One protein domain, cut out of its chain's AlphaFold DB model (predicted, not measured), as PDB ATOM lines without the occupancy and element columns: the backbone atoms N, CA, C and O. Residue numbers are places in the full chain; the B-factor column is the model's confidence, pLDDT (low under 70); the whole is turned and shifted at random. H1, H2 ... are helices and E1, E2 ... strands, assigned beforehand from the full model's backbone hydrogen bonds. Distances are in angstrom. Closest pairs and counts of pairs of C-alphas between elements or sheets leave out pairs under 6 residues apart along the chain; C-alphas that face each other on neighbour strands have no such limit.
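This is residues 17 to 68 of the 193 residues of an uncharacterized protein of Gordonia crocea (UniProt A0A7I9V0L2). A small sheet of three short antiparallel strands makes a wall, with helices H1 and H3 set apart from each other over one of its faces, H1 by E1 and E3 and H3 standing up over E2; a third short helix, H2, only grazes the sheet. The printed part has 52 residues, with three named helices and three named strands in the order H1, E1, H2, H3, E2, E3, and the sheet has the order E1, E3, E2, all antiparallel. The class is mixed, helices and strands. The whole is compact and rounded, with a radius of gyration of the C-alphas of 9.8 A and spans of 25 by 20 by 17 A.

H1, residues 18 to 24, is on the sheet, and its closest C-alphas to E1, residues 28 to 30, are those of Leu 22 and Val 28, 6.3 A apart. E1 is an edge strand and the antiparallel neighbour of the inner strand E3, residues 60 to 63, at 143 degrees; N 29 and O 61 are within hydrogen-bond range at 3.0 A, N 61 and O 29 at 2.9 A. H2, residues 31 to 36, only grazes the sheet; its closest C-alphas to E3 are those of Arg 31 and Val 60, 6.2 A apart. H1 and H2 are close but not clearly touching, with the C-alphas of Leu 18 and Ala 34 closest at 7.9 A. H2 and H3, residues 41 to 49, only just touch, with 3 pairs of C-alphas within 8 A, the closest those of Leu 35 and Ser 41 at 7.3 A; they run opposite ways at a steep tilt of 45 degrees. H3 stands up from the sheet over the edge strand E2, residues 53 to 57, at a height over the sheet of 8.8 A; the closest C-alphas of H3 and E2 are those of Arg 47 and Trp 53, 5.4 A apart. H1 and H3 are apart. E2 and E3 form a hairpin, antiparallel at 150 degrees, with N 54 and O 62 at 2.8 A and N 62 and O 54 at 2.9 A, within hydrogen-bond range. E1, H2, H3 and E2 make a split strand-helix-strand unit, two strands running the same way with E3 between them in the sheet, and its crossover is right-handed. With H1 and H3 on one face of the sheet, there are two layers. In H1, H2 and H3 every O i to N i+4 pair is within hydrogen-bond range.

H1 begins at C-alpha 18, (42.342, -55.504, -29.133), and measures 9.9 A. E1 measures 7.0 A and H2 8.5 A. H3, 12.2 A long, ends at C-alpha 49, (41.880, -40.072, -38.396). E2 measures 11.8 A. E3, 10.1 A long, ends at C-alpha 63, (35.356, -49.702, -34.534).

The two C-alphas farthest apart are those of Gly 38 and Arg 68, at 25.2 A. The printed part has no cut, and the links between its named elements are tight. The mean pLDDT of the printed part is 94.9, and no printed residue is under 70.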
ATOM      1  N   ASP A  17      43.611 -59.396 -26.456       88.81
ATOM      2  CA  ASP A  17      43.982 -58.683 -27.685       88.81
ATOM      3  C   ASP A  17      42.897 -57.649 -28.051       88.81
ATOM      4  O   ASP A  17      41.726 -57.808 -27.695       88.81
ATOM      5  N   LEU A  18      43.263 -56.578 -28.758       92.25
ATOM      6  CA  LEU A  18      42.342 -55.504 -29.133       92.25
ATOM      7  C   LEU A  18      41.159 -56.031 -29.952       92.25
ATOM      8  O   LEU A  18      40.023 -55.633 -29.702       92.25
ATOM      9  N   ASP A  19      41.413 -56.921 -30.906       92.00
ATOM     10  CA  ASP A  19      40.361 -57.461 -31.768       92.00
ATOM     11  C   ASP A  19      39.409 -58.366 -30.970       92.00
ATOM     12  O   ASP A  19      38.188 -58.253 -31.088       92.00
ATOM     13  N   GLU A  20      39.947 -59.185 -30.060       93.75
ATOM     14  CA  GLU A  20      39.152 -59.987 -29.122       93.75
ATOM     15  C   GLU A  20      38.292 -59.095 -28.210       93.75
ATOM     16  O   GLU A  20      37.108 -59.380 -27.986       93.75
ATOM     17  N   PHE A  21      38.857 -57.986 -27.723       95.69
ATOM     18  CA  PHE A  21      38.127 -56.994 -26.939       95.69
ATOM     19  C   PHE A  21      36.988 -56.382 -27.753       95.69
ATOM     20  O   PHE A  21      35.843 -56.374 -27.301       95.69
ATOM     21  N   LEU A  22      37.263 -55.907 -28.966       96.50
ATOM     22  CA  LEU A  22      36.248 -55.294 -29.822       96.50
ATOM     23  C   LEU A  22      35.113 -56.275 -30.133       96.50
ATOM     24  O   LEU A  22      33.950 -55.892 -30.029       96.50
ATOM     25  N   ILE A  23      35.407 -57.548 -30.402       95.31
ATOM     26  CA  ILE A  23      34.380 -58.581 -30.611       95.31
ATOM     27  C   ILE A  23      33.492 -58.740 -29.368       95.31
ATOM     28  O   ILE A  23      32.267 -58.662 -29.469       95.31
ATOM     29  N   ARG A  24      34.082 -58.897 -28.177       95.56
ATOM     30  CA  ARG A  24      33.321 -59.057 -26.920       95.56
ATOM     31  C   ARG A  24      32.534 -57.812 -26.517       95.56
ATOM     32  O   ARG A  24      31.538 -57.915 -25.794       95.56
ATOM     33  N   HIS A  25      32.977 -56.646 -26.973       96.69
ATOM     34  CA  HIS A  25      32.400 -55.348 -26.649       96.69
ATOM     35  C   HIS A  25      31.584 -54.740 -27.796       96.69
ATOM     36  O   HIS A  25      31.326 -53.537 -27.789       96.69
ATOM     37  N   ASP A  26      31.121 -55.555 -28.749       97.50
ATOM     38  CA  ASP A  26      30.245 -55.122 -29.846       97.50
ATOM     39  C   ASP A  26      30.850 -53.935 -30.650       97.50
ATOM     40  O   ASP A  26      30.150 -53.027 -31.092       97.50
ATOM     41  N   GLY A  27      32.181 -53.914 -30.788       97.06
ATOM     42  CA  GLY A  27      32.971 -52.875 -31.455       97.06
ATOM     43  C   GLY A  27      33.170 -51.589 -30.651       97.06
ATOM     44  O   GLY A  27      33.781 -50.647 -31.157       97.06
ATOM     45  N   VAL A  28      32.646 -51.513 -29.427       97.69
ATOM     46  CA  VAL A  28      32.675 -50.306 -28.595       97.69
ATOM     47  C   VAL A  28      33.898 -50.305 -27.692       97.69
ATOM     48  O   VAL A  28      34.125 -51.244 -26.932       97.69
ATOM     49  N   ILE A  29      34.650 -49.208 -27.714       96.75
ATOM     50  CA  ILE A  29      35.823 -49.032 -26.859       96.75
ATOM     51  C   ILE A  29      35.948 -47.585 -26.385       96.75
ATOM     52  O   ILE A  29      35.766 -46.635 -27.150       96.75
ATOM     53  N   SER A  30      36.259 -47.396 -25.104       95.19
ATOM     54  CA  SER A  30      36.609 -46.087 -24.558       95.19
ATOM     55  C   SER A  30      38.107 -45.822 -24.676       95.19
ATOM     56  O   SER A  30      38.929 -46.735 -24.732       95.19
ATOM     57  N   ARG A  31      38.497 -44.547 -24.644       94.69
ATOM     58  CA  ARG A  31      39.906 -44.148 -24.606       94.69
ATOM     59  C   ARG A  31      40.624 -44.778 -23.413       94.69
ATOM     60  O   ARG A  31      41.739 -45.249 -23.574       94.69
ATOM     61  N   GLN A  32      39.987 -44.815 -22.241       92.62
ATOM     62  CA  GLN A  32      40.567 -45.434 -21.046       92.62
ATOM     63  C   GLN A  32      40.792 -46.940 -21.242       92.62
ATOM     64  O   GLN A  32      41.845 -47.440 -20.863       92.62
ATOM     65  N   GLN A  33      39.846 -47.648 -21.865       94.31
ATOM     66  CA  GLN A  33      39.996 -49.072 -22.180       94.31
ATOM     67  C   GLN A  33      41.123 -49.303 -23.189       94.31
ATOM     68  O   GLN A  33      41.984 -50.134 -22.943       94.31
ATOM     69  N   ALA A  34      41.179 -48.521 -24.270       95.25
ATOM     70  CA  ALA A  34      42.248 -48.613 -25.264       95.25
ATOM     71  C   ALA A  34      43.642 -48.377 -24.653       95.25
ATOM     72  O   ALA A  34      44.570 -49.135 -24.921       95.25
ATOM     73  N   LEU A  35      43.780 -47.363 -23.789       94.62
ATOM     74  CA  LEU A  35      45.018 -47.125 -23.038       94.62
ATOM     75  C   LEU A  35      45.340 -48.290 -22.088       94.62
ATOM     76  O   LEU A  35      46.490 -48.704 -22.000       94.62
ATOM     77  N   GLY A  36      44.328 -48.845 -21.410       92.38
ATOM     78  CA  GLY A  36      44.475 -50.016 -20.540       92.38
ATOM     79  C   GLY A  36      44.886 -51.294 -21.279       92.38
ATOM     80  O   GLY A  36      45.521 -52.155 -20.684       92.38
ATOM     81  N   LEU A  37      44.588 -51.391 -22.579       93.12
ATOM     82  CA  LEU A  37      45.074 -52.445 -23.481       93.12
ATOM     83  C   LEU A  37      46.478 -52.147 -24.049       93.12
ATOM     84  O   LEU A  37      46.937 -52.838 -24.953       93.12
ATOM     85  N   GLY A  38      47.165 -51.108 -23.559       93.56
ATOM     86  CA  GLY A  38      48.532 -50.765 -23.961       93.56
ATOM     87  C   GLY A  38      48.637 -49.891 -25.215       93.56
ATOM     88  O   GLY A  38      49.738 -49.657 -25.712       93.56
ATOM     89  N   MET A  39      47.526 -49.374 -25.747       94.75
ATOM     90  CA  MET A  39      47.587 -48.454 -26.883       94.75
ATOM     91  C   MET A  39      48.093 -47.079 -26.453       94.75
ATOM     92  O   MET A  39      47.715 -46.559 -25.407       94.75
ATOM     93  N   SER A  40      48.885 -46.426 -27.303       96.31
ATOM     94  CA  SER A  40      49.249 -45.024 -27.099       96.31
ATOM     95  C   SER A  40      48.142 -44.078 -27.573       96.31
ATOM     96  O   SER A  40      47.351 -44.403 -28.464       96.31
ATOM     97  N   SER A  41      48.121 -42.853 -27.041       96.19
ATOM     98  CA  SER A  41      47.203 -41.803 -27.515       96.19
ATOM     99  C   SER A  41      47.336 -41.551 -29.019       96.19
ATOM    100  O   SER A  41      46.327 -41.419 -29.701       96.19
ATOM    101  N   ALA A  42      48.565 -41.558 -29.544       97.44
ATOM    102  CA  ALA A  42      48.825 -41.393 -30.972       97.44
ATOM    103  C   ALA A  42      48.260 -42.557 -31.806       97.44
ATOM    104  O   ALA A  42      47.718 -42.337 -32.887       97.44
ATOM    105  N   ALA A  43      48.336 -43.795 -31.301       96.25
ATOM    106  CA  ALA A  43      47.750 -44.959 -31.965       96.25
ATOM    107  C   ALA A  43      46.213 -44.916 -31.993       96.25
ATOM    108  O   ALA A  43      45.609 -45.417 -32.945       96.25
ATOM    109  N   ILE A  44      45.591 -44.320 -30.969       96.19
ATOM    110  CA  ILE A  44      44.148 -44.049 -30.930       96.19
ATOM    111  C   ILE A  44      43.798 -42.972 -31.962       96.19
ATOM    112  O   ILE A  44      42.960 -43.234 -32.822       96.19
ATOM    113  N   SER A  45      44.472 -41.814 -31.938       96.81
ATOM    114  CA  SER A  45      44.228 -40.725 -32.898       96.81
ATOM    115  C   SER A  45      44.362 -41.208 -34.338       96.81
ATOM    116  O   SER A  45      43.420 -41.095 -35.107       96.81
ATOM    117  N   ARG A  46      45.446 -41.924 -34.666       97.12
ATOM    118  CA  ARG A  46      45.651 -42.497 -36.004       97.12
ATOM    119  C   ARG A  46      44.496 -43.398 -36.454       97.12
ATOM    120  O   ARG A  46      44.172 -43.427 -37.639       97.12
ATOM    121  N   ARG A  47      43.883 -44.180 -35.557       97.31
ATOM    122  CA  ARG A  47      42.718 -45.021 -35.901       97.31
ATOM    123  C   ARG A  47      41.467 -44.189 -36.151       97.31
ATOM    124  O   ARG A  47      40.696 -44.552 -37.034       97.31
ATOM    125  N   VAL A  48      41.290 -43.098 -35.415       97.12
ATOM    126  CA  VAL A  48      40.191 -42.154 -35.632       97.12
ATOM    127  C   VAL A  48      40.374 -41.411 -36.955       97.12
ATOM    128  O   VAL A  48      39.477 -41.445 -37.792       97.12
ATOM    129  N   ASP A  49      41.559 -40.851 -37.193       96.94
ATOM    130  CA  ASP A  49      41.880 -40.072 -38.396       96.94
ATOM    131  C   ASP A  49      41.792 -40.923 -39.670       96.94
ATOM    132  O   ASP A  49      41.319 -40.470 -40.706       96.94
ATOM    133  N   SER A  50      42.187 -42.200 -39.585       96.62
ATOM    134  CA  SER A  50      42.045 -43.161 -40.694       96.62
ATOM    135  C   SER A  50      40.624 -43.710 -40.873       96.62
ATOM    136  O   SER A  50      40.421 -44.602 -41.692       96.62
ATOM    137  N   GLY A  51      39.645 -43.262 -40.080       95.56
ATOM    138  CA  GLY A  51      38.259 -43.738 -40.136       95.56
ATOM    139  C   GLY A  51      38.048 -45.166 -39.621       95.56
ATOM    140  O   GLY A  51      36.913 -45.640 -39.577       95.56
ATOM    141  N   ARG A  52      39.111 -45.852 -39.177       96.69
ATOM    142  CA  ARG A  52      39.007 -47.185 -38.572       96.69
ATOM    143  C   ARG A  52      38.213 -47.160 -37.285       96.69
ATOM    144  O   ARG A  52      37.568 -48.151 -36.992       96.69
ATOM    145  N   TRP A  53      38.234 -46.065 -36.532       97.56
ATOM    146  CA  TRP A  53      37.384 -45.852 -35.363       97.56
ATOM    147  C   TRP A  53      36.551 -44.587 -35.546       97.56
ATOM    148  O   TRP A  53      37.082 -43.511 -35.798       97.56
ATOM    149  N   ARG A  54      35.236 -44.687 -35.359       96.62
ATOM    150  CA  ARG A  54      34.331 -43.538 -35.385       96.62
ATOM    151  C   ARG A  54      34.096 -43.032 -33.966       96.62
ATOM    152  O   ARG A  54      33.591 -43.774 -33.124       96.62
ATOM    153  N   GLY A  55      34.415 -41.767 -33.703       93.81
ATOM    154  CA  GLY A  55      34.051 -41.106 -32.447       93.81
ATOM    155  C   GLY A  55      32.535 -40.938 -32.329       93.81
ATOM    156  O   GLY A  55      31.908 -40.366 -33.215       93.81
ATOM    157  N   VAL A  56      31.940 -41.445 -31.245       89.12
ATOM    158  CA  VAL A  56      30.495 -41.299 -30.966       89.12
ATOM    159  C   VAL A  56      30.244 -40.192 -29.944       89.12
ATOM    160  O   VAL A  56      29.295 -39.423 -30.060       89.12
ATOM    161  N   THR A  57      31.110 -40.104 -28.939       87.19
ATOM    162  CA  THR A  57      31.208 -38.983 -28.002       87.19
ATOM    163  C   THR A  57      32.669 -38.844 -27.575       87.19
ATOM    164  O   THR A  57      33.510 -39.667 -27.950       87.19
ATOM    165  N   ARG A  58      33.003 -37.811 -26.796       87.50
ATOM    166  CA  ARG A  58      34.378 -37.567 -26.343       87.50
ATOM    167  C   ARG A  58      34.949 -38.812 -25.652       87.50
ATOM    168  O   ARG A  58      34.468 -39.220 -24.602       87.50
ATOM    169  N   GLY A  59      35.989 -39.395 -26.249       91.75
ATOM    170  CA  GLY A  59      36.695 -40.550 -25.698       91.75
ATOM    171  C   GLY A  59      35.964 -41.891 -25.813       91.75
ATOM    172  O   GLY A  59      36.395 -42.836 -25.158       91.75
ATOM    173  N   VAL A  60      34.902 -41.999 -26.617       95.31
ATOM    174  CA  VAL A  60      34.181 -43.259 -26.867       95.31
ATOM    175  C   VAL A  60      34.053 -43.487 -28.366       95.31
ATOM    176  O   VAL A  60      33.582 -42.614 -29.102       95.31
ATOM    177  N   TYR A  61      34.446 -44.679 -28.802       97.12
ATOM    178  CA  TYR A  61      34.599 -45.016 -30.208       97.12
ATOM    179  C   TYR A  61      33.835 -46.289 -30.567       97.12
ATOM    180  O   TYR A  61      33.665 -47.184 -29.737       97.12
ATOM    181  N   LEU A  62      33.408 -46.361 -31.827       98.00
ATOM    182  CA  LEU A  62      32.930 -47.574 -32.480       98.00
ATOM    183  C   LEU A  62      33.931 -47.964 -33.570       98.00
ATOM    184  O   LEU A  62      34.219 -47.156 -34.457       98.00
ATOM    185  N   ALA A  63      34.463 -49.181 -33.510       97.62
ATOM    186  CA  ALA A  63      35.356 -49.702 -34.534       97.62
ATOM    187  C   ALA A  63      34.614 -49.944 -35.860       97.62
ATOM    188  O   ALA A  63      33.492 -50.451 -35.887       97.62
ATOM    189  N   ALA A  64      35.248 -49.577 -36.971       93.81
ATOM    190  CA  ALA A  64      34.788 -49.885 -38.315       93.81
ATOM    191  C   ALA A  64      34.690 -51.406 -38.498       93.81
ATOM    192  O   ALA A  64      35.463 -52.161 -37.913       93.81
ATOM    193  N   GLY A  65      33.711 -51.849 -39.286       92.06
ATOM    194  CA  GLY A  65      33.383 -53.271 -39.439       92.06
ATOM    195  C   GLY A  65      32.421 -53.815 -38.378       92.06
ATOM    196  O   GLY A  65      31.812 -54.854 -38.611       92.06
ATOM    197  N   HIS A  66      32.193 -53.103 -37.268       95.38
ATOM    198  CA  HIS A  66      31.146 -53.457 -36.308       95.38
ATOM    199  C   HIS A  66      29.856 -52.666 -36.570       95.38
ATOM    200  O   HIS A  66      29.899 -51.436 -36.705       95.38
ATOM    201  N   PRO A  67      28.688 -53.337 -36.628       94.19
ATOM    202  CA  PRO A  67      27.420 -52.652 -36.813       94.19
ATOM    203  C   PRO A  67      27.076 -51.835 -35.569       94.19
ATOM    204  O   PRO A  67      27.347 -52.237 -34.435       94.19
ATOM    205  N   ARG A  68      26.386 -50.711 -35.769       92.62
ATOM    206  CA  ARG A  68      25.769 -49.960 -34.671       92.62
ATOM    207  C   ARG A  68      24.486 -50.667 -34.210       92.62
ATOM    208  O   ARG A  68      23.390 -50.152 -34.391       92.62
TER     209      ARG A  68